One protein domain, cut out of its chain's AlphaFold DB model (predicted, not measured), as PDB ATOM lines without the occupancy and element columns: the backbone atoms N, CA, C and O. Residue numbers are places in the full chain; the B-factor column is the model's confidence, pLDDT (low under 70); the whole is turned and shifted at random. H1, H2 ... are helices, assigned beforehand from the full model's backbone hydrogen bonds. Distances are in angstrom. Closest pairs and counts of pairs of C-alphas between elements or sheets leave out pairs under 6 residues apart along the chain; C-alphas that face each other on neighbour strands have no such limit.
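This is residues 80 to 220 of the 221 residues of the protein "TraB family protein" of Syntrophobacterales bacterium (UniProt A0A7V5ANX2). Two long helices, H2 and H8, lie side by side running opposite ways, and the shorter helical hairpin H3 and H4 packs on them to complete an up-and-down bundle of four. H1 slants away from one end of this pair, and the short helices H5, H6 and H7 gather at the other end, by the start of H8. The printed part has 141 residues, with eight named helices from H1 to H8 and no named strand: all helix. It is only just loose, close to compact, with a radius of gyration of the C-alphas of 17.4 A, and elongated, spanning 58 by 36 by 22 A.

H1, residues 80 to 102, begins at C-alpha 80 (-84.049, 73.265, 48.769), is 32.0 A long and has a kink of 32 degrees near residue 89. H2 is residues 104 to 129, 37.7 A; H3 134 to 147, 19.5 A; H4 155 to 166, 16.6 A. H5 is 171 to 175, H6 177 to 180, H7 184 to 189. H8, residues 191 to 218, 40.2 A, ends at C-alpha 218 (-92.185, 51.154, 62.962).

The hub H8 touches H2 at a shallow tilt of 28 degrees, opposite ways; their closest C-alphas, Ser 123 and Thr 206, are 4.7 A apart. H4 touches H8 at Gly 156 and Val 199, closest C-alphas, 4.0 A. H2 and H3 form a hairpin, closest C-alphas Ala 120 and Ala 141, 4.0 A. With residues 96 to 100 alone H1 touches H2, at a steep tilt of 46 degrees; the closest C-alphas, Phe 100 and Gly 108, are 4.6 A apart. H5 and H6 each only just touch H8, with 3 pairs of C-alphas within 8 A; H7 touches H8 only at the corner. Every O i to N i+4 pair is within hydrogen-bond range in H2, H4 and H5; H1 has 17 of 19, H3 8 of 10, H7 1 of 2, H8 22 of 24, and H6 is too short for one.

The C-alphas farthest apart, Leu 102 and Leu 175, are 58.4 A apart. The printed part has no cut, no link is long, and no printed residue is under pLDDT 70.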
ATOM      1  N   TRP A  80     -84.466  74.648  48.558       86.88
ATOM      2  CA  TRP A  80     -84.049  73.265  48.769       86.88
ATOM      3  C   TRP A  80     -83.753  72.958  50.242       86.88
ATOM      4  O   TRP A  80     -84.251  71.970  50.776       86.88
ATOM      5  N   PHE A  81     -83.018  73.834  50.937       81.94
ATOM      6  CA  PHE A  81     -82.698  73.626  52.354       81.94
ATOM      7  C   PHE A  81     -83.945  73.653  53.238       81.94
ATOM      8  O   PHE A  81     -84.037  72.882  54.192       81.94
ATOM      9  N   LYS A  82     -84.933  74.493  52.896       80.44
ATOM     10  CA  LYS A  82     -86.228  74.501  53.590       80.44
ATOM     11  C   LYS A  82     -86.956  73.175  53.386       80.44
ATOM     12  O   LYS A  82     -87.432  72.597  54.356       80.44
ATOM     13  N   MET A  83     -87.009  72.677  52.152       85.12
ATOM     14  CA  MET A  83     -87.713  71.437  51.820       85.12
ATOM     15  C   MET A  83     -87.088  70.211  52.497       85.12
ATOM     16  O   MET A  83     -87.803  69.422  53.110       85.12
ATOM     17  N   VAL A  84     -85.759  70.081  52.452       85.00
ATOM     18  CA  VAL A  84     -85.041  68.963  53.088       85.00
ATOM     19  C   VAL A  84     -85.259  68.946  54.604       85.00
ATOM     20  O   VAL A  84     -85.442  67.874  55.176       85.00
ATOM     21  N   GLY A  85     -85.317  70.115  55.251       85.50
ATOM     22  CA  GLY A  85     -85.603  70.204  56.686       85.50
ATOM     23  C   GLY A  85     -86.961  69.607  57.078       85.50
ATOM     24  O   GLY A  85     -87.078  68.994  58.135       85.50
ATOM     25  N   TRP A  86     -87.978  69.726  56.220       91.00
ATOM     26  CA  TRP A  86     -89.327  69.214  56.493       91.00
ATOM     27  C   TRP A  86     -89.523  67.730  56.173       91.00
ATOM     28  O   TRP A  86     -90.495  67.138  56.641       91.00
ATOM     29  N   LEU A  87     -88.604  67.111  55.431       91.56
ATOM     30  CA  LEU A  87     -88.727  65.717  55.004       91.56
ATOM     31  C   LEU A  87     -88.834  64.753  56.194       91.56
ATOM     32  O   LEU A  87     -89.728  63.909  56.223       91.56
ATOM     33  N   LEU A  88     -87.960  64.898  57.195       90.31
ATOM     34  CA  LEU A  88     -87.947  64.020  58.369       90.31
ATOM     35  C   LEU A  88     -89.198  64.200  59.259       90.31
ATOM     36  O   LEU A  88     -89.838  63.191  59.560       90.31
ATOM     37  N   PRO A  89     -89.616  65.427  59.639       92.31
ATOM     38  CA  PRO A  89     -90.878  65.642  60.349       92.31
ATOM     39  C   PRO A  89     -92.101  65.072  59.633       92.31
ATOM     40  O   PRO A  89     -92.901  64.375  60.255       92.31
ATOM     41  N   LEU A  90     -92.238  65.327  58.326       94.25
ATOM     42  CA  LEU A  90     -93.370  64.824  57.543       94.25
ATOM     43  C   LEU A  90     -93.376  63.297  57.482       94.25
ATOM     44  O   LEU A  90     -94.437  62.688  57.602       94.25
ATOM     45  N   PHE A  91     -92.202  62.676  57.360       93.88
ATOM     46  CA  PHE A  91     -92.067  61.226  57.427       93.88
ATOM     47  C   PHE A  91     -92.554  60.665  58.772       93.88
ATOM     48  O   PHE A  91     -93.360  59.737  58.792       93.88
ATOM     49  N   ILE A  92     -92.134  61.253  59.897       93.44
ATOM     50  CA  ILE A  92     -92.547  60.800  61.236       93.44
ATOM     51  C   ILE A  92     -94.053  61.007  61.455       93.44
ATOM     52  O   ILE A  92     -94.734  60.111  61.953       93.44
ATOM     53  N   ILE A  93     -94.597  62.155  61.040       94.12
ATOM     54  CA  ILE A  93     -96.044  62.417  61.089       94.12
ATOM     55  C   ILE A  93     -96.796  61.379  60.248       94.12
ATOM     56  O   ILE A  93     -97.803  60.836  60.703       94.12
ATOM     57  N   GLY A  94     -96.284  61.047  59.060       94.50
ATOM     58  CA  GLY A  94     -96.825  59.995  58.204       94.50
ATOM     59  C   GLY A  94     -96.870  58.629  58.892       94.50
ATOM     60  O   GLY A  94     -97.890  57.949  58.801       94.50
ATOM     61  N   LEU A  95     -95.825  58.251  59.642       93.50
ATOM     62  CA  LEU A  95     -95.820  57.011  60.432       93.50
ATOM     63  C   LEU A  95     -96.935  57.002  61.481       93.50
ATOM     64  O   LEU A  95     -97.631  55.997  61.612       93.50
ATOM     65  N   PHE A  96     -97.146  58.108  62.200       94.12
ATOM     66  CA  PHE A  96     -98.247  58.185  63.163       94.12
ATOM     67  C   PHE A  96     -99.606  58.071  62.477       94.12
ATOM     68  O   PHE A  96    -100.423  57.256  62.898       94.12
ATOM     69  N   VAL A  97     -99.839  58.823  61.397       94.69
ATOM     70  CA  VAL A  97    -101.100  58.760  60.635       94.69
ATOM     71  C   VAL A  97    -101.368  57.340  60.126       94.69
ATOM     72  O   VAL A  97    -102.491  56.847  60.262       94.69
ATOM     73  N   ALA A  98    -100.347  56.658  59.601       93.06
ATOM     74  CA  ALA A  98    -100.449  55.267  59.173       93.06
ATOM     75  C   ALA A  98    -100.807  54.335  60.340       93.06
ATOM     76  O   ALA A  98    -101.702  53.509  60.199       93.06
ATOM     77  N   GLY A  99    -100.190  54.516  61.510       91.50
ATOM     78  CA  GLY A  99    -100.472  53.708  62.699       91.50
ATOM     79  C   GLY A  99    -101.892  53.859  63.226       91.50
ATOM     80  O   GLY A  99    -102.534  52.863  63.558       91.50
ATOM     81  N   PHE A 100    -102.423  55.084  63.239       92.81
ATOM     82  CA  PHE A 100    -103.822  55.322  63.606       92.81
ATOM     83  C   PHE A 100    -104.801  54.745  62.576       92.81
ATOM     84  O   PHE A 100    -105.855  54.242  62.963       92.81
ATOM     85  N   SER A 101    -104.458  54.806  61.286       91.94
ATOM     86  CA  SER A 101    -105.353  54.394  60.195       91.94
ATOM     87  C   SER A 101    -105.374  52.880  59.970       91.94
ATOM     88  O   SER A 101    -106.439  52.317  59.739       91.94
ATOM     89  N   LEU A 102    -104.212  52.220  60.029       89.56
ATOM     90  CA  LEU A 102    -104.059  50.791  59.731       89.56
ATOM     91  C   LEU A 102    -104.217  49.918  60.980       89.56
ATOM     92  O   LEU A 102    -104.879  48.884  60.929       89.56
ATOM     93  N   SER A 103    -103.635  50.346  62.102       87.81
ATOM     94  CA  SER A 103    -103.457  49.506  63.296       87.81
ATOM     95  C   SER A 103    -104.348  49.943  64.475       87.81
ATOM     96  O   SER A 103    -104.325  49.326  65.543       87.81
ATOM     97  N   GLY A 104    -105.167  50.985  64.280       91.38
ATOM     98  CA  GLY A 104    -106.199  51.460  65.205       91.38
ATOM     99  C   GLY A 104    -105.710  52.398  66.320       91.38
ATOM    100  O   GLY A 104    -104.517  52.624  66.523       91.38
ATOM    101  N   LEU A 105    -106.666  52.942  67.089       92.50
ATOM    102  CA  LEU A 105    -106.419  53.984  68.102       92.50
ATOM    103  C   LEU A 105    -105.417  53.559  69.184       92.50
ATOM    104  O   LEU A 105    -104.561  54.348  69.579       92.50
ATOM    105  N   LYS A 106    -105.515  52.314  69.665       92.38
ATOM    106  CA  LYS A 106    -104.639  51.793  70.725       92.38
ATOM    107  C   LYS A 106    -103.176  51.786  70.277       92.38
ATOM    108  O   LYS A 106    -102.314  52.289  70.988       92.38
ATOM    109  N   THR A 107    -102.919  51.285  69.074       91.00
ATOM    110  CA  THR A 107    -101.575  51.196  68.498       91.00
ATOM    111  C   THR A 107    -101.001  52.578  68.205       91.00
ATOM    112  O   THR A 107     -99.859  52.852  68.567       91.00
ATOM    113  N   GLY A 108    -101.805  53.488  67.642       92.88
ATOM    114  CA  GLY A 108    -101.385  54.875  67.424       92.88
ATOM    115  C   GLY A 108    -101.003  55.597  68.724       92.88
ATOM    116  O   GLY A 108     -99.990  56.296  68.777       92.88
ATOM    117  N   MET A 109    -101.752  55.372  69.811       94.06
ATOM    118  CA  MET A 109    -101.394  55.902  71.131       94.06
ATOM    119  C   MET A 109    -100.103  55.291  71.684       94.06
ATOM    120  O   MET A 109     -99.255  56.025  72.195       94.06
ATOM    121  N   ASP A 110     -99.911  53.979  71.537       94.31
ATOM    122  CA  ASP A 110     -98.669  53.310  71.939       94.31
ATOM    123  C   ASP A 110     -97.457  53.837  71.151       94.31
ATOM    124  O   ASP A 110     -96.374  54.005  71.717       94.31
ATOM    125  N   MET A 111     -97.628  54.157  69.865       94.88
ATOM    126  CA  MET A 111     -96.588  54.779  69.037       94.88
ATOM    127  C   MET A 111     -96.196  56.162  69.561       94.88
ATOM    128  O   MET A 111     -95.003  56.430  69.714       94.88
ATOM    129  N   LEU A 112     -97.172  57.017  69.887       94.94
ATOM    130  CA  LEU A 112     -96.913  58.340  70.469       94.94
ATOM    131  C   LEU A 112     -96.195  58.233  71.817       94.94
ATOM    132  O   LEU A 112     -95.220  58.948  72.055       94.94
ATOM    133  N   LEU A 113     -96.636  57.320  72.688       95.69
ATOM    134  CA  LEU A 113     -96.025  57.116  74.000       95.69
ATOM    135  C   LEU A 113     -94.588  56.602  73.883       95.69
ATOM    136  O   LEU A 113     -93.702  57.121  74.564       95.69
ATOM    137  N   LYS A 114     -94.321  55.627  73.003       95.88
ATOM    138  CA  LYS A 114     -92.955  55.128  72.779       95.88
ATOM    139  C   LYS A 114     -92.059  56.182  72.138       95.88
ATOM    140  O   LYS A 114     -90.911  56.320  72.558       95.88
ATOM    141  N   TRP A 115     -92.575  56.952  71.180       96.31
ATOM    142  CA  TRP A 115     -91.848  58.081  70.598       96.31
ATOM    143  C   TRP A 115     -91.447  59.094  71.667       96.31
ATOM    144  O   TRP A 115     -90.273  59.454  71.790       96.31
ATOM    145  N   ALA A 116     -92.423  59.514  72.474       96.81
ATOM    146  CA  ALA A 116     -92.204  60.473  73.539       96.81
ATOM    147  C   ALA A 116     -91.219  59.933  74.582       96.81
ATOM    148  O   ALA A 116     -90.286  60.635  74.952       96.81
ATOM    149  N   ALA A 117     -91.358  58.675  75.005       97.31
ATOM    150  CA  ALA A 117     -90.480  58.065  75.999       97.31
ATOM    151  C   ALA A 117     -89.021  57.957  75.522       97.31
ATOM    152  O   ALA A 117     -88.096  58.293  76.266       97.31
ATOM    153  N   VAL A 118     -88.790  57.524  74.278       97.00
ATOM    154  CA  VAL A 118     -87.429  57.392  73.729       97.00
ATOM    155  C   VAL A 118     -86.788  58.767  73.528       97.00
ATOM    156  O   VAL A 118     -85.673  59.001  73.984       97.00
ATOM    157  N   THR A 119     -87.488  59.719  72.911       96.94
ATOM    158  CA  THR A 119     -86.927  61.065  72.682       96.94
ATOM    159  C   THR A 119     -86.694  61.827  73.991       96.94
ATOM    160  O   THR A 119     -85.625  62.418  74.174       96.94
ATOM    161  N   ALA A 120     -87.635  61.758  74.939       97.38
ATOM    162  CA  ALA A 120     -87.508  62.391  76.250       97.38
ATOM    163  C   ALA A 120     -86.361  61.797  77.074       97.38
ATOM    164  O   ALA A 120     -85.597  62.548  77.684       97.38
ATOM    165  N   SER A 121     -86.201  60.467  77.072       97.44
ATOM    166  CA  SER A 121     -85.119  59.808  77.813       97.44
ATOM    167  C   SER A 121     -83.746  60.200  77.276       97.44
ATOM    168  O   SER A 121     -82.898  60.621  78.056       97.44
ATOM    169  N   PHE A 122     -83.527  60.166  75.961       97.69
ATOM    170  CA  PHE A 122     -82.240  60.551  75.371       97.69
ATOM    171  C   PHE A 122     -81.912  62.041  75.553       97.69
ATOM    172  O   PHE A 122     -80.770  62.392  75.871       97.69
ATOM    173  N   SER A 123     -82.895  62.930  75.390       97.31
ATOM    174  CA  SER A 123     -82.712  64.368  75.636       97.31
ATOM    175  C   SER A 123     -82.391  64.650  77.110       97.31
ATOM    176  O   SER A 123     -81.396  65.311  77.426       97.31
ATOM    177  N   GLY A 124     -83.173  64.066  78.025       97.56
ATOM    178  CA  GLY A 124     -82.958  64.172  79.467       97.56
ATOM    179  C   GLY A 124     -81.607  63.604  79.903       97.56
ATOM    180  O   GLY A 124     -80.904  64.245  80.681       97.56
ATOM    181  N   LEU A 125     -81.193  62.458  79.352       97.81
ATOM    182  CA  LEU A 125     -79.869  61.875  79.585       97.81
ATOM    183  C   LEU A 125     -78.749  62.810  79.117       97.81
ATOM    184  O   LEU A 125     -77.789  63.008  79.853       97.81
ATOM    185  N   GLY A 126     -78.880  63.443  77.948       96.94
ATOM    186  CA  GLY A 126     -77.904  64.429  77.468       96.94
ATOM    187  C   GLY A 126     -77.740  65.616  78.420       96.94
ATOM    188  O   GLY A 126     -76.619  66.017  78.736       96.94
ATOM    189  N   ALA A 127     -78.853  66.139  78.940       97.38
ATOM    190  CA  ALA A 127     -78.827  67.209  79.934       97.38
ATOM    191  C   ALA A 127     -78.254  66.739  81.286       97.38
ATOM    192  O   ALA A 127     -77.497  67.467  81.936       97.38
ATOM    193  N   LEU A 128     -78.576  65.509  81.693       97.38
ATOM    194  CA  LEU A 128     -78.090  64.890  82.925       97.38
ATOM    195  C   LEU A 128     -76.576  64.643  82.885       97.38
ATOM    196  O   LEU A 128     -75.901  64.914  83.877       97.38
ATOM    197  N   LEU A 129     -76.029  64.202  81.746       95.81
ATOM    198  CA  LEU A 129     -74.590  63.973  81.552       95.81
ATOM    199  C   LEU A 129     -73.754  65.231  81.817       95.81
ATOM    200  O   LEU A 129     -72.628  65.145  82.302       95.81
ATOM    201  N   LEU A 130     -74.313  66.409  81.542       95.00
ATOM    202  CA  LEU A 130     -73.668  67.696  81.804       95.00
ATOM    203  C   LEU A 130     -74.035  68.298  83.163       95.00
ATOM    204  O   LEU A 130     -73.680  69.449  83.454       95.00
ATOM    205  N   LEU A 131     -74.731  67.528  84.005       94.94
ATOM    206  CA  LEU A 131     -75.193  67.938  85.327       94.94
ATOM    207  C   LEU A 131     -75.921  69.289  85.251       94.94
ATOM    208  O   LEU A 131     -75.610  70.224  86.004       94.94
ATOM    209  N   ALA A 132     -76.814  69.420  84.266       95.19
ATOM    210  CA  ALA A 132     -77.645  70.603  84.096       95.19
ATOM    211  C   ALA A 132     -78.568  70.798  85.307       95.19
ATOM    212  O   ALA A 132     -78.732  69.911  86.152       95.19
ATOM    213  N   HIS A 133     -79.175  71.975  85.424       96.56
ATOM    214  CA  HIS A 133     -80.160  72.203  86.474       96.56
ATOM    215  C   HIS A 133     -81.322  71.186  86.369       96.56
ATOM    216  O   HIS A 133     -81.767  70.914  85.254       96.56
ATOM    217  N   PRO A 134     -81.870  70.644  87.477       96.94
ATOM    218  CA  PRO A 134     -82.946  69.643  87.421       96.94
ATOM    219  C   PRO A 134     -84.149  70.071  86.571       96.94
ATOM    220  O   PRO A 134     -84.670  69.293  85.779       96.94
ATOM    221  N   VAL A 135     -84.533  71.348  86.662       97.50
ATOM    222  CA  VAL A 135     -85.573  71.943  85.802       97.50
ATOM    223  C   VAL A 135     -85.181  71.899  84.324       97.50
ATOM    224  O   VAL A 135     -86.009  71.551  83.494       97.50
ATOM    225  N   THR A 136     -83.923  72.187  83.980       97.44
ATOM    226  CA  THR A 136     -83.431  72.087  82.601       97.44
ATOM    227  C   THR A 136     -83.516  70.660  82.070       97.44
ATOM    228  O   THR A 136     -83.905  70.469  80.924       97.44
ATOM    229  N   ILE A 137     -83.200  69.658  82.896       97.94
ATOM    230  CA  ILE A 137     -83.305  68.240  82.515       97.94
ATOM    231  C   ILE A 137     -84.761  67.887  82.189       97.94
ATOM    232  O   ILE A 137     -85.031  67.293  81.144       97.94
ATOM    233  N   LEU A 138     -85.705  68.304  83.040       97.81
ATOM    234  CA  LEU A 138     -87.135  68.093  82.807       97.81
ATOM    235  C   LEU A 138     -87.618  68.812  81.544       97.81
ATOM    236  O   LEU A 138     -88.294  68.210  80.716       97.81
ATOM    237  N   VAL A 139     -87.241  70.077  81.357       97.50
ATOM    238  CA  VAL A 139     -87.633  70.862  80.179       97.50
ATOM    239  C   VAL A 139     -87.046  70.275  78.891       97.50
ATOM    240  O   VAL A 139     -87.748  70.193  77.882       97.50
ATOM    241  N   ALA A 140     -85.796  69.813  78.910       97.38
ATOM    242  CA  ALA A 140     -85.174  69.133  77.774       97.38
ATOM    243  C   ALA A 140     -85.927  67.844  77.408       97.38
ATOM    244  O   ALA A 140     -86.221  67.609  76.235       97.38
ATOM    245  N   ALA A 141     -86.286  67.034  78.409       97.50
ATOM    246  CA  ALA A 141     -87.028  65.794  78.211       97.50
ATOM    247  C   ALA A 141     -88.445  66.050  77.668       97.50
ATOM    248  O   ALA A 141     -88.849  65.424  76.694       97.50
ATOM    249  N   LEU A 142     -89.182  67.004  78.245       97.00
ATOM    250  CA  LEU A 142     -90.561  67.314  77.844       97.00
ATOM    251  C   LEU A 142     -90.653  68.001  76.476       97.00
ATOM    252  O   LEU A 142     -91.641  67.828  75.767       97.00
ATOM    253  N   SER A 143     -89.638  68.777  76.091       96.19
ATOM    254  CA  SER A 143     -89.618  69.453  74.789       96.19
ATOM    255  C   SER A 143     -89.187  68.539  73.638       96.19
ATOM    256  O   SER A 143     -89.573  68.789  72.496       96.19
ATOM    257  N   ALA A 144     -88.431  67.465  73.892       96.06
ATOM    258  CA  ALA A 144     -87.892  66.586  72.847       96.06
ATOM    259  C   ALA A 144     -88.947  65.964  71.903       96.06
ATOM    260  O   ALA A 144     -88.757  66.049  70.687       96.06
ATOM    261  N   PRO A 145     -90.083  65.416  72.377       93.69
ATOM    262  CA  PRO A 145     -91.073  64.794  71.492       93.69
ATOM    263  C   PRO A 145     -91.686  65.773  70.485       93.69
ATOM    264  O   PRO A 145     -92.055  65.375  69.386       93.69
ATOM    265  N   ILE A 146     -91.776  67.054  70.859       93.50
ATOM    266  CA  ILE A 146     -92.363  68.121  70.038       93.50
ATOM    267  C   ILE A 146     -91.302  68.721  69.113       93.50
ATOM    268  O   ILE A 146     -91.521  68.887  67.918       93.50
ATOM    269  N   THR A 147     -90.130  69.034  69.662       92.94
ATOM    270  CA  THR A 147     -89.034  69.685  68.925       92.94
ATOM    271  C   THR A 147     -88.449  68.792  67.833       92.94
ATOM    272  O   THR A 147     -88.095  69.278  66.767       92.94
ATOM    273  N   THR A 148     -88.445  67.472  68.024       90.75
ATOM    274  CA  THR A 148     -88.041  66.510  66.980       90.75
ATOM    275  C   THR A 148     -88.959  66.507  65.751       90.75
ATOM    276  O   THR A 148     -88.532  66.088  64.677       90.75
ATOM    277  N   LEU A 149     -90.186  67.026  65.874       90.19
ATOM    278  CA  LEU A 149     -91.144  67.191  64.775       90.19
ATOM    279  C   LEU A 149     -91.094  68.593  64.145       90.19
ATOM    280  O   LEU A 149     -91.917  68.908  63.287       90.19
ATOM    281  N   HIS A 150     -90.151  69.448  64.551       89.62
ATOM    282  CA  HIS A 150     -90.033  70.807  64.032       89.62
ATOM    283  C   HIS A 150     -88.586  71.138  63.630       89.62
ATOM    284  O   HIS A 150     -87.716  71.247  64.492       89.62
ATOM    285  N   PRO A 151     -88.299  71.415  62.344       82.88
ATOM    286  CA  PRO A 151     -86.918  71.511  61.863       82.88
ATOM    287  C   PRO A 151     -86.135  72.707  62.415       82.88
ATOM    288  O   PRO A 151     -84.908  72.708  62.392       82.88
ATOM    289  N   LEU A 152     -86.828  73.739  62.905       83.38
ATOM    290  CA  LEU A 152     -86.190  74.970  63.389       83.38
ATOM    291  C   LEU A 152     -85.991  75.012  64.908       83.38
ATOM    292  O   LEU A 152     -85.257  75.870  65.390       83.38
ATOM    293  N   ILE A 153     -86.658  74.140  65.671       88.81
ATOM    294  CA  ILE A 153     -86.621  74.193  67.137       88.81
ATOM    295  C   ILE A 153     -86.001  72.894  67.618       88.81
ATOM    296  O   ILE A 153     -86.628  71.850  67.529       88.81
ATOM    297  N   ALA A 154     -84.783  72.962  68.146       91.88
ATOM    298  CA  ALA A 154     -84.108  71.801  68.714       91.88
ATOM    299  C   ALA A 154     -84.230  71.792  70.247       91.88
ATOM    300  O   ALA A 154     -84.167  72.850  70.882       91.88
ATOM    301  N   ALA A 155     -84.354  70.606  70.852       94.62
ATOM    302  CA  ALA A 155     -84.476  70.441  72.306       94.62
ATOM    303  C   ALA A 155     -83.334  71.121  73.084       94.62
ATOM    304  O   ALA A 155     -83.552  71.692  74.153       94.62
ATOM    305  N   GLY A 156     -82.123  71.135  72.521       95.62
ATOM    306  CA  GLY A 156     -80.966  71.794  73.111       95.62
ATOM    307  C   GLY A 156     -81.119  73.307  73.215       95.62
ATOM    308  O   GLY A 156     -80.643  73.870  74.192       95.62
ATOM    309  N   TRP A 157     -81.824  73.975  72.294       96.31
ATOM    310  CA  TRP A 157     -82.109  75.411  72.424       96.31
ATOM    311  C   TRP A 157     -83.025  75.691  73.612       96.31
ATOM    312  O   TRP A 157     -82.749  76.591  74.402       96.31
ATOM    313  N   VAL A 158     -84.073  74.882  73.777       96.44
ATOM    314  CA  VAL A 158     -84.997  74.998  74.914       96.44
ATOM    315  C   VAL A 158     -84.255  74.732  76.229       96.44
ATOM    316  O   VAL A 158     -84.369  75.510  77.180       96.44
ATOM    317  N   ALA A 159     -83.427  73.685  76.265       97.06
ATOM    318  CA  ALA A 159     -82.589  73.354  77.414       97.06
ATOM    319  C   ALA A 159     -81.570  74.463  77.727       97.06
ATOM    320  O   ALA A 159     -81.459  74.896  78.869       97.06
ATOM    321  N   GLY A 160     -80.859  74.967  76.719       96.62
ATOM    322  CA  GLY A 160     -79.838  76.002  76.863       96.62
ATOM    323  C   GLY A 160     -80.401  77.336  77.338       96.62
ATOM    324  O   GLY A 160     -79.828  77.953  78.233       96.62
ATOM    325  N   LEU A 161     -81.550  77.761  76.805       96.81
ATOM    326  CA  LEU A 161     -82.247  78.962  77.273       96.81
ATOM    327  C   LEU A 161     -82.726  78.797  78.723       96.81
ATOM    328  O   LEU A 161     -82.545  79.696  79.547       96.81
ATOM    329  N   THR A 162     -83.266  77.628  79.068       97.25
ATOM    330  CA  THR A 162     -83.671  77.316  80.448       97.25
ATOM    331  C   THR A 162     -82.467  77.326  81.396       97.25
ATOM    332  O   THR A 162     -82.501  77.960  82.448       97.25
ATOM    333  N   GLU A 163     -81.345  76.727  81.002       97.38
ATOM    334  CA  GLU A 163     -80.116  76.756  81.799       97.38
ATOM    335  C   GLU A 163     -79.565  78.176  81.943       97.38
ATOM    336  O   GLU A 163     -79.167  78.568  83.036       97.38
ATOM    337  N   ALA A 164     -79.564  78.975  80.873       96.56
ATOM    338  CA  ALA A 164     -79.064  80.347  80.900       96.56
ATOM    339  C   ALA A 164     -79.920  81.266  81.784       96.56
ATOM    340  O   ALA A 164     -79.391  82.180  82.418       96.56
ATOM    341  N   THR A 165     -81.229  81.023  81.856       96.12
ATOM    342  CA  THR A 165     -82.139  81.788  82.724       96.12
ATOM    343  C   THR A 165     -81.989  81.408  84.198       96.12
ATOM    344  O   THR A 165     -81.950  82.299  85.050       96.12
ATOM    345  N   LEU A 166     -81.835  80.113  84.501       94.94
ATOM    346  CA  LEU A 166     -81.665  79.603  85.867       94.94
ATOM    347  C   LEU A 166     -80.241  79.820  86.402       94.94
ATOM    348  O   LEU A 166     -80.052  80.266  87.533       94.94
ATOM    349  N   ARG A 167     -79.217  79.559  85.585       93.25
ATOM    350  CA  ARG A 167     -77.791  79.736  85.903       93.25
ATOM    351  C   ARG A 167     -77.179  80.875  85.091       93.25
ATOM    352  O   ARG A 167     -76.230  80.682  84.334       93.25
ATOM    353  N   LYS A 168     -77.672  82.091  85.338       93.50
ATOM    354  CA  LYS A 168     -77.281  83.323  84.631       93.50
ATOM    355  C   LYS A 168     -75.758  83.470  84.441       93.50
ATOM    356  O   LYS A 168     -75.024  83.465  85.449       93.50
ATOM    357  N   PRO A 169     -75.281  83.619  83.188       93.19
ATOM    358  CA  PRO A 169     -73.912  84.026  82.888       93.19
ATOM    359  C   PRO A 169     -73.597  85.404  83.476       93.19
ATOM    360  O   PRO A 169     -74.465  86.276  83.543       93.19
ATOM    361  N   LYS A 170     -72.360  85.605  83.926       93.00
ATOM    362  CA  LYS A 170     -71.869  86.875  84.478       93.00
ATOM    363  C   LYS A 170     -71.007  87.602  83.445       93.00
ATOM    364  O   LYS A 170     -70.425  86.978  82.569       93.00
ATOM    365  N   VAL A 171     -70.821  88.913  83.610       93.19
ATOM    366  CA  VAL A 171     -69.907  89.712  82.763       93.19
ATOM    367  C   VAL A 171     -68.491  89.121  82.747       93.19
ATOM    368  O   VAL A 171     -67.857  89.046  81.700       93.19
ATOM    369  N   ASN A 172     -68.025  88.609  83.889       91.06
ATOM    370  CA  ASN A 172     -66.728  87.944  83.987       91.06
ATOM    371  C   ASN A 172     -66.616  86.686  83.100       91.06
ATOM    372  O   ASN A 172     -65.523  86.372  82.642       91.06
ATOM    373  N   ASP A 173     -67.719  85.980  82.833       92.19
ATOM    374  CA  ASP A 173     -67.715  84.823  81.928       92.19
ATOM    375  C   ASP A 173     -67.474  85.264  80.470       92.19
ATOM    376  O   ASP A 173     -66.810  84.556  79.721       92.19
ATOM    377  N   PHE A 174     -67.939  86.456  80.074       89.94
ATOM    378  CA  PHE A 174     -67.660  87.026  78.748       89.94
ATOM    379  C   PHE A 174     -66.211  87.495  78.618       89.94
ATOM    380  O   PHE A 174     -65.578  87.249  77.595       89.94
ATOM    381  N   LEU A 175     -65.671  88.139  79.658       89.81
ATOM    382  CA  LEU A 175     -64.288  88.631  79.649       89.81
ATOM    383  C   LEU A 175     -63.267  87.491  79.541       89.81
ATOM    384  O   LEU A 175     -62.271  87.631  78.838       89.81
ATOM    385  N   ASN A 176     -63.535  86.357  80.194       89.94
ATOM    386  CA  ASN A 176     -62.645  85.191  80.178       89.94
ATOM    387  C   ASN A 176     -62.974  84.184  79.060       89.94
ATOM    388  O   ASN A 176     -62.313  83.152  78.949       89.94
ATOM    389  N   LEU A 177     -63.965  84.471  78.204       89.62
ATOM    390  CA  LEU A 177     -64.453  83.528  77.196       89.62
ATOM    391  C   LEU A 177     -63.341  83.064  76.246       89.62
ATOM    392  O   LEU A 177     -63.208  81.869  76.001       89.62
ATOM    393  N   ALA A 178     -62.515  83.994  75.756       87.75
ATOM    394  CA  ALA A 178     -61.440  83.696  74.808       87.75
ATOM    395  C   ALA A 178     -60.369  82.757  75.390       87.75
ATOM    396  O   ALA A 178     -59.826  81.927  74.666       87.75
ATOM    397  N   SER A 179     -60.081  82.853  76.691       87.69
ATOM    398  CA  SER A 179     -59.171  81.926  77.368       87.69
ATOM    399  C   SER A 179     -59.853  80.601  77.704       87.69
ATOM    400  O   SER A 179     -59.250  79.541  77.534       87.69
ATOM    401  N   ASP A 180     -61.115  80.629  78.132       89.81
ATOM    402  CA  ASP A 180     -61.816  79.434  78.610       89.81
ATOM    403  C   ASP A 180     -62.131  78.435  77.484       89.81
ATOM    404  O   ASP A 180     -62.109  77.228  77.724       89.81
ATOM    405  N   ILE A 181     -62.325  78.897  76.244       91.12
ATOM    406  CA  ILE A 181     -62.533  78.009  75.082       91.12
ATOM    407  C   ILE A 181     -61.277  77.228  74.664       91.12
ATOM    408  O   ILE A 181     -61.374  76.282  73.889       91.12
ATOM    409  N   THR A 182     -60.093  77.591  75.161       90.44
ATOM    410  CA  THR A 182     -58.841  76.900  74.792       90.44
ATOM    411  C   THR A 182     -58.606  75.618  75.588       90.44
ATOM    412  O   THR A 182     -57.720  74.835  75.252       90.44
ATOM    413  N   THR A 183     -59.392  75.377  76.644       90.81
ATOM    414  CA  THR A 183     -59.214  74.217  77.523       90.81
ATOM    415  C   THR A 183     -60.532  73.493  77.769       90.81
ATOM    416  O   THR A 183     -61.579  74.111  77.962       90.81
ATOM    417  N   CYS A 184     -60.483  72.162  77.870       88.31
ATOM    418  CA  CYS A 184     -61.667  71.366  78.206       88.31
ATOM    419  C   CYS A 184     -62.259  71.775  79.562       88.31
ATOM    420  O   CYS A 184     -63.470  71.880  79.710       88.31
ATOM    421  N   ARG A 185     -61.415  72.069  80.561       88.94
ATOM    422  CA  ARG A 185     -61.881  72.508  81.885       88.94
ATOM    423  C   ARG A 185     -62.587  73.867  81.828       88.94
ATOM    424  O   ARG A 185     -63.562  74.056  82.556       88.94
ATOM    425  N   GLY A 186     -62.119  74.786  80.983       88.44
ATOM    426  CA  GLY A 186     -62.760  76.082  80.762       88.44
ATOM    427  C   GLY A 186     -64.175  75.926  80.207       88.44
ATOM    428  O   GLY A 186     -65.098  76.523  80.758       88.44
ATOM    429  N   PHE A 187     -64.375  75.003  79.260       89.38
ATOM    430  CA  PHE A 187     -65.697  74.687  78.702       89.38
ATOM    431  C   PHE A 187     -66.750  74.310  79.756       89.38
ATOM    432  O   PHE A 187     -67.894  74.752  79.660       89.38
ATOM    433  N   PHE A 188     -66.371  73.539  80.780       91.12
ATOM    434  CA  PHE A 188     -67.281  73.124  81.858       91.12
ATOM    435  C   PHE A 188     -67.406  74.144  83.001       91.12
ATOM    436  O   PHE A 188     -68.401  74.126  83.736       91.12
ATOM    437  N   ARG A 189     -66.393  74.999  83.190       89.50
ATOM    438  CA  ARG A 189     -66.338  75.978  84.286       89.50
ATOM    439  C   ARG A 189     -67.043  77.283  83.928       89.50
ATOM    440  O   ARG A 189     -67.762  77.819  84.770       89.50
ATOM    441  N   ASN A 190     -66.819  77.791  82.721       94.19
ATOM    442  CA  ASN A 190     -67.424  79.028  82.253       94.19
ATOM    443  C   ASN A 190     -68.896  78.781  81.905       94.19
ATOM    444  O   ASN A 190     -69.255  77.813  81.232       94.19
ATOM    445  N   LYS A 191     -69.780  79.642  82.412       93.25
ATOM    446  CA  LYS A 191     -71.228  79.436  82.276       93.25
ATOM    447  C   LYS A 191     -71.707  79.542  80.831       93.25
ATOM    448  O   LYS A 191     -72.637  78.833  80.462       93.25
ATOM    449  N   ILE A 192     -71.078  80.392  80.020       94.62
ATOM    450  CA  ILE A 192     -71.448  80.592  78.614       94.62
ATOM    451  C   ILE A 192     -71.104  79.338  77.822       94.62
ATOM    452  O   ILE A 192     -71.971  78.745  77.182       94.62
ATOM    453  N   THR A 193     -69.851  78.892  77.913       93.69
ATOM    454  CA  THR A 193     -69.389  77.691  77.209       93.69
ATOM    455  C   THR A 193     -70.135  76.451  77.675       93.69
ATOM    456  O   THR A 193     -70.441  75.590  76.859       93.69
ATOM    457  N   ARG A 194     -70.496  76.380  78.962       94.31
ATOM    458  CA  ARG A 194     -71.294  75.281  79.508       94.31
ATOM    459  C   ARG A 194     -72.704  75.249  78.925       94.31
ATOM    460  O   ARG A 194     -73.180  74.167  78.597       94.31
ATOM    461  N   VAL A 195     -73.367  76.398  78.777       95.94
ATOM    462  CA  VAL A 195     -74.683  76.477  78.116       95.94
ATOM    463  C   VAL A 195     -74.572  76.063  76.648       95.94
ATOM    464  O   VAL A 195     -75.390  75.280  76.178       95.94
ATOM    465  N   LEU A 196     -73.544  76.524  75.931       95.38
ATOM    466  CA  LEU A 196     -73.319  76.122  74.537       95.38
ATOM    467  C   LEU A 196     -73.055  74.616  74.414       95.38
ATOM    468  O   LEU A 196     -73.639  73.951  73.561       95.38
ATOM    469  N   LEU A 197     -72.231  74.061  75.306       95.44
ATOM    470  CA  LEU A 197     -71.972  72.628  75.384       95.44
ATOM    471  C   LEU A 197     -73.260  71.844  75.671       95.44
ATOM    472  O   LEU A 197     -73.498  70.817  75.042       95.44
ATOM    473  N   LEU A 198     -74.114  72.357  76.562       96.81
ATOM    474  CA  LEU A 198     -75.426  71.781  76.850       96.81
ATOM    475  C   LEU A 198     -76.318  71.721  75.614       96.81
ATOM    476  O   LEU A 198     -76.869  70.661  75.327       96.81
ATOM    477  N   VAL A 199     -76.417  72.818  74.861       97.06
ATOM    478  CA  VAL A 199     -77.192  72.864  73.611       97.06
ATOM    479  C   VAL A 199     -76.701  71.788  72.640       97.06
ATOM    480  O   VAL A 199     -77.507  71.033  72.100       97.06
ATOM    481  N   VAL A 200     -75.383  71.688  72.443       96.69
ATOM    482  CA  VAL A 200     -74.778  70.729  71.509       96.69
ATOM    483  C   VAL A 200     -75.028  69.286  71.943       96.69
ATOM    484  O   VAL A 200     -75.499  68.484  71.138       96.69
ATOM    485  N   VAL A 201     -74.756  68.950  73.208       97.19
ATOM    486  CA  VAL A 201     -74.915  67.578  73.714       97.19
ATOM    487  C   VAL A 201     -76.378  67.154  73.698       97.19
ATOM    488  O   VAL A 201     -76.672  66.064  73.220       97.19
ATOM    489  N   VAL A 202     -77.303  68.009  74.143       97.75
ATOM    490  CA  VAL A 202     -78.741  67.693  74.127       97.75
ATOM    491  C   VAL A 202     -79.253  67.534  72.697       97.75
ATOM    492  O   VAL A 202     -80.026  66.617  72.430       97.75
ATOM    493  N   ASN A 203     -78.812  68.369  71.750       97.06
ATOM    494  CA  ASN A 203     -79.180  68.198  70.341       97.06
ATOM    495  C   ASN A 203     -78.658  66.873  69.779       97.06
ATOM    496  O   ASN A 203     -79.394  66.172  69.081       97.06
ATOM    497  N   LEU A 204     -77.416  66.509  70.105       97.25
ATOM    498  CA  LEU A 204     -76.818  65.255  69.665       97.25
ATOM    499  C   LEU A 204     -77.569  64.050  70.241       97.25
ATOM    500  O   LEU A 204     -77.978  63.170  69.483       97.25
ATOM    501  N   THR A 205     -77.810  64.017  71.554       97.31
ATOM    502  CA  THR A 205     -78.525  62.897  72.177       97.31
ATOM    503  C   THR A 205     -79.975  62.825  71.717       97.31
ATOM    504  O   THR A 205     -80.450  61.734  71.422       97.31
ATOM    505  N   THR A 206     -80.665  63.957  71.555       96.38
ATOM    506  CA  THR A 206     -82.033  63.999  71.004       96.38
ATOM    507  C   THR A 206     -82.082  63.478  69.568       96.38
ATOM    508  O   THR A 206     -82.998  62.735  69.213       96.38
ATOM    509  N   SER A 207     -81.080  63.806  68.747       95.19
ATOM    510  CA  SER A 207     -80.978  63.287  67.377       95.19
ATOM    511  C   SER A 207     -80.816  61.768  67.384       95.19
ATOM    512  O   SER A 207     -81.553  61.071  66.689       95.19
ATOM    513  N   ILE A 208     -79.931  61.237  68.236       96.62
ATOM    514  CA  ILE A 208     -79.781  59.785  68.433       96.62
ATOM    515  C   ILE A 208     -81.114  59.170  68.886       96.62
ATOM    516  O   ILE A 208     -81.560  58.183  68.306       96.62
ATOM    517  N   GLY A 209     -81.789  59.785  69.861       95.81
ATOM    518  CA  GLY A 209     -83.101  59.349  70.337       95.81
ATOM    519  C   GLY A 209     -84.155  59.309  69.230       95.81
ATOM    520  O   GLY A 209     -84.932  58.366  69.167       95.81
ATOM    521  N   THR A 210     -84.136  60.271  68.305       94.88
ATOM    522  CA  THR A 210     -85.032  60.306  67.136       94.88
ATOM    523  C   THR A 210     -84.780  59.106  66.221       94.88
ATOM    524  O   THR A 210     -85.713  58.380  65.882       94.88
ATOM    525  N   PHE A 211     -83.517  58.831  65.878       95.06
ATOM    526  CA  PHE A 211     -83.157  57.680  65.042       95.06
ATOM    527  C   PHE A 211     -83.432  56.330  65.712       95.06
ATOM    528  O   PHE A 211     -83.714  55.360  65.016       95.06
ATOM    529  N   VAL A 212     -83.391  56.257  67.046       96.31
ATOM    530  CA  VAL A 212     -83.787  55.063  67.812       96.31
ATOM    531  C   VAL A 212     -85.313  54.941  67.911       96.31
ATOM    532  O   VAL A 212     -85.845  53.832  67.863       96.31
ATOM    533  N   ALA A 213     -86.038  56.054  68.012       95.44
ATOM    534  CA  ALA A 213     -87.491  56.061  68.138       95.44
ATOM    535  C   ALA A 213     -88.192  55.606  66.848       95.44
ATOM    536  O   ALA A 213     -89.175  54.872  66.929       95.44
ATOM    537  N   ILE A 214     -87.666  55.967  65.669       94.94
ATOM    538  CA  ILE A 214     -88.215  55.557  64.362       94.94
ATOM    539  C   ILE A 214     -88.419  54.031  64.264       94.94
ATOM    540  O   ILE A 214     -89.563  53.608  64.102       94.94
ATOM    541  N   PRO A 215     -87.394  53.168  64.410       94.94
ATOM    542  CA  PRO A 215     -87.579  51.721  64.307       94.94
ATOM    543  C   PRO A 215     -88.446  51.149  65.439       94.94
ATOM    544  O   PRO A 215     -89.144  50.162  65.225       94.94
ATOM    545  N   VAL A 216     -88.439  51.753  66.634       93.88
ATOM    546  CA  VAL A 216     -89.315  51.336  67.746       93.88
ATOM    547  C   VAL A 216     -90.787  51.558  67.401       93.88
ATOM    548  O   VAL A 216     -91.616  50.694  67.683       93.88
ATOM    549  N   VAL A 217     -91.098  52.694  66.781       93.62
ATOM    550  CA  VAL A 217     -92.442  53.041  66.312       93.62
ATOM    551  C   VAL A 217     -92.829  52.205  65.091       93.62
ATOM    552  O   VAL A 217     -93.939  51.691  65.044       93.62
ATOM    553  N   MET A 218     -91.912  51.978  64.147       91.44
ATOM    554  CA  MET A 218     -92.185  51.154  62.962       91.44
ATOM    555  C   MET A 218     -92.497  49.689  63.289       91.44
ATOM    556  O   MET A 218     -93.239  49.062  62.552       91.44
ATOM    557  N   ARG A 219     -91.975  49.136  64.392       91.31
ATOM    558  CA  ARG A 219     -92.325  47.776  64.853       91.31
ATOM    559  C   ARG A 219     -93.766  47.640  65.355       91.31
ATOM    560  O   ARG A 219     -94.193  46.522  65.623       91.31
ATOM    561  N   LEU A 220     -94.450  48.758  65.594       86.00
ATOM    562  CA  LEU A 220     -95.846  48.783  66.027       86.00
ATOM    563  C   LEU A 220     -96.831  48.942  64.866       86.00
ATOM    564  O   LEU A 220     -98.019  48.738  65.091       86.00
TER     565      LEU A 220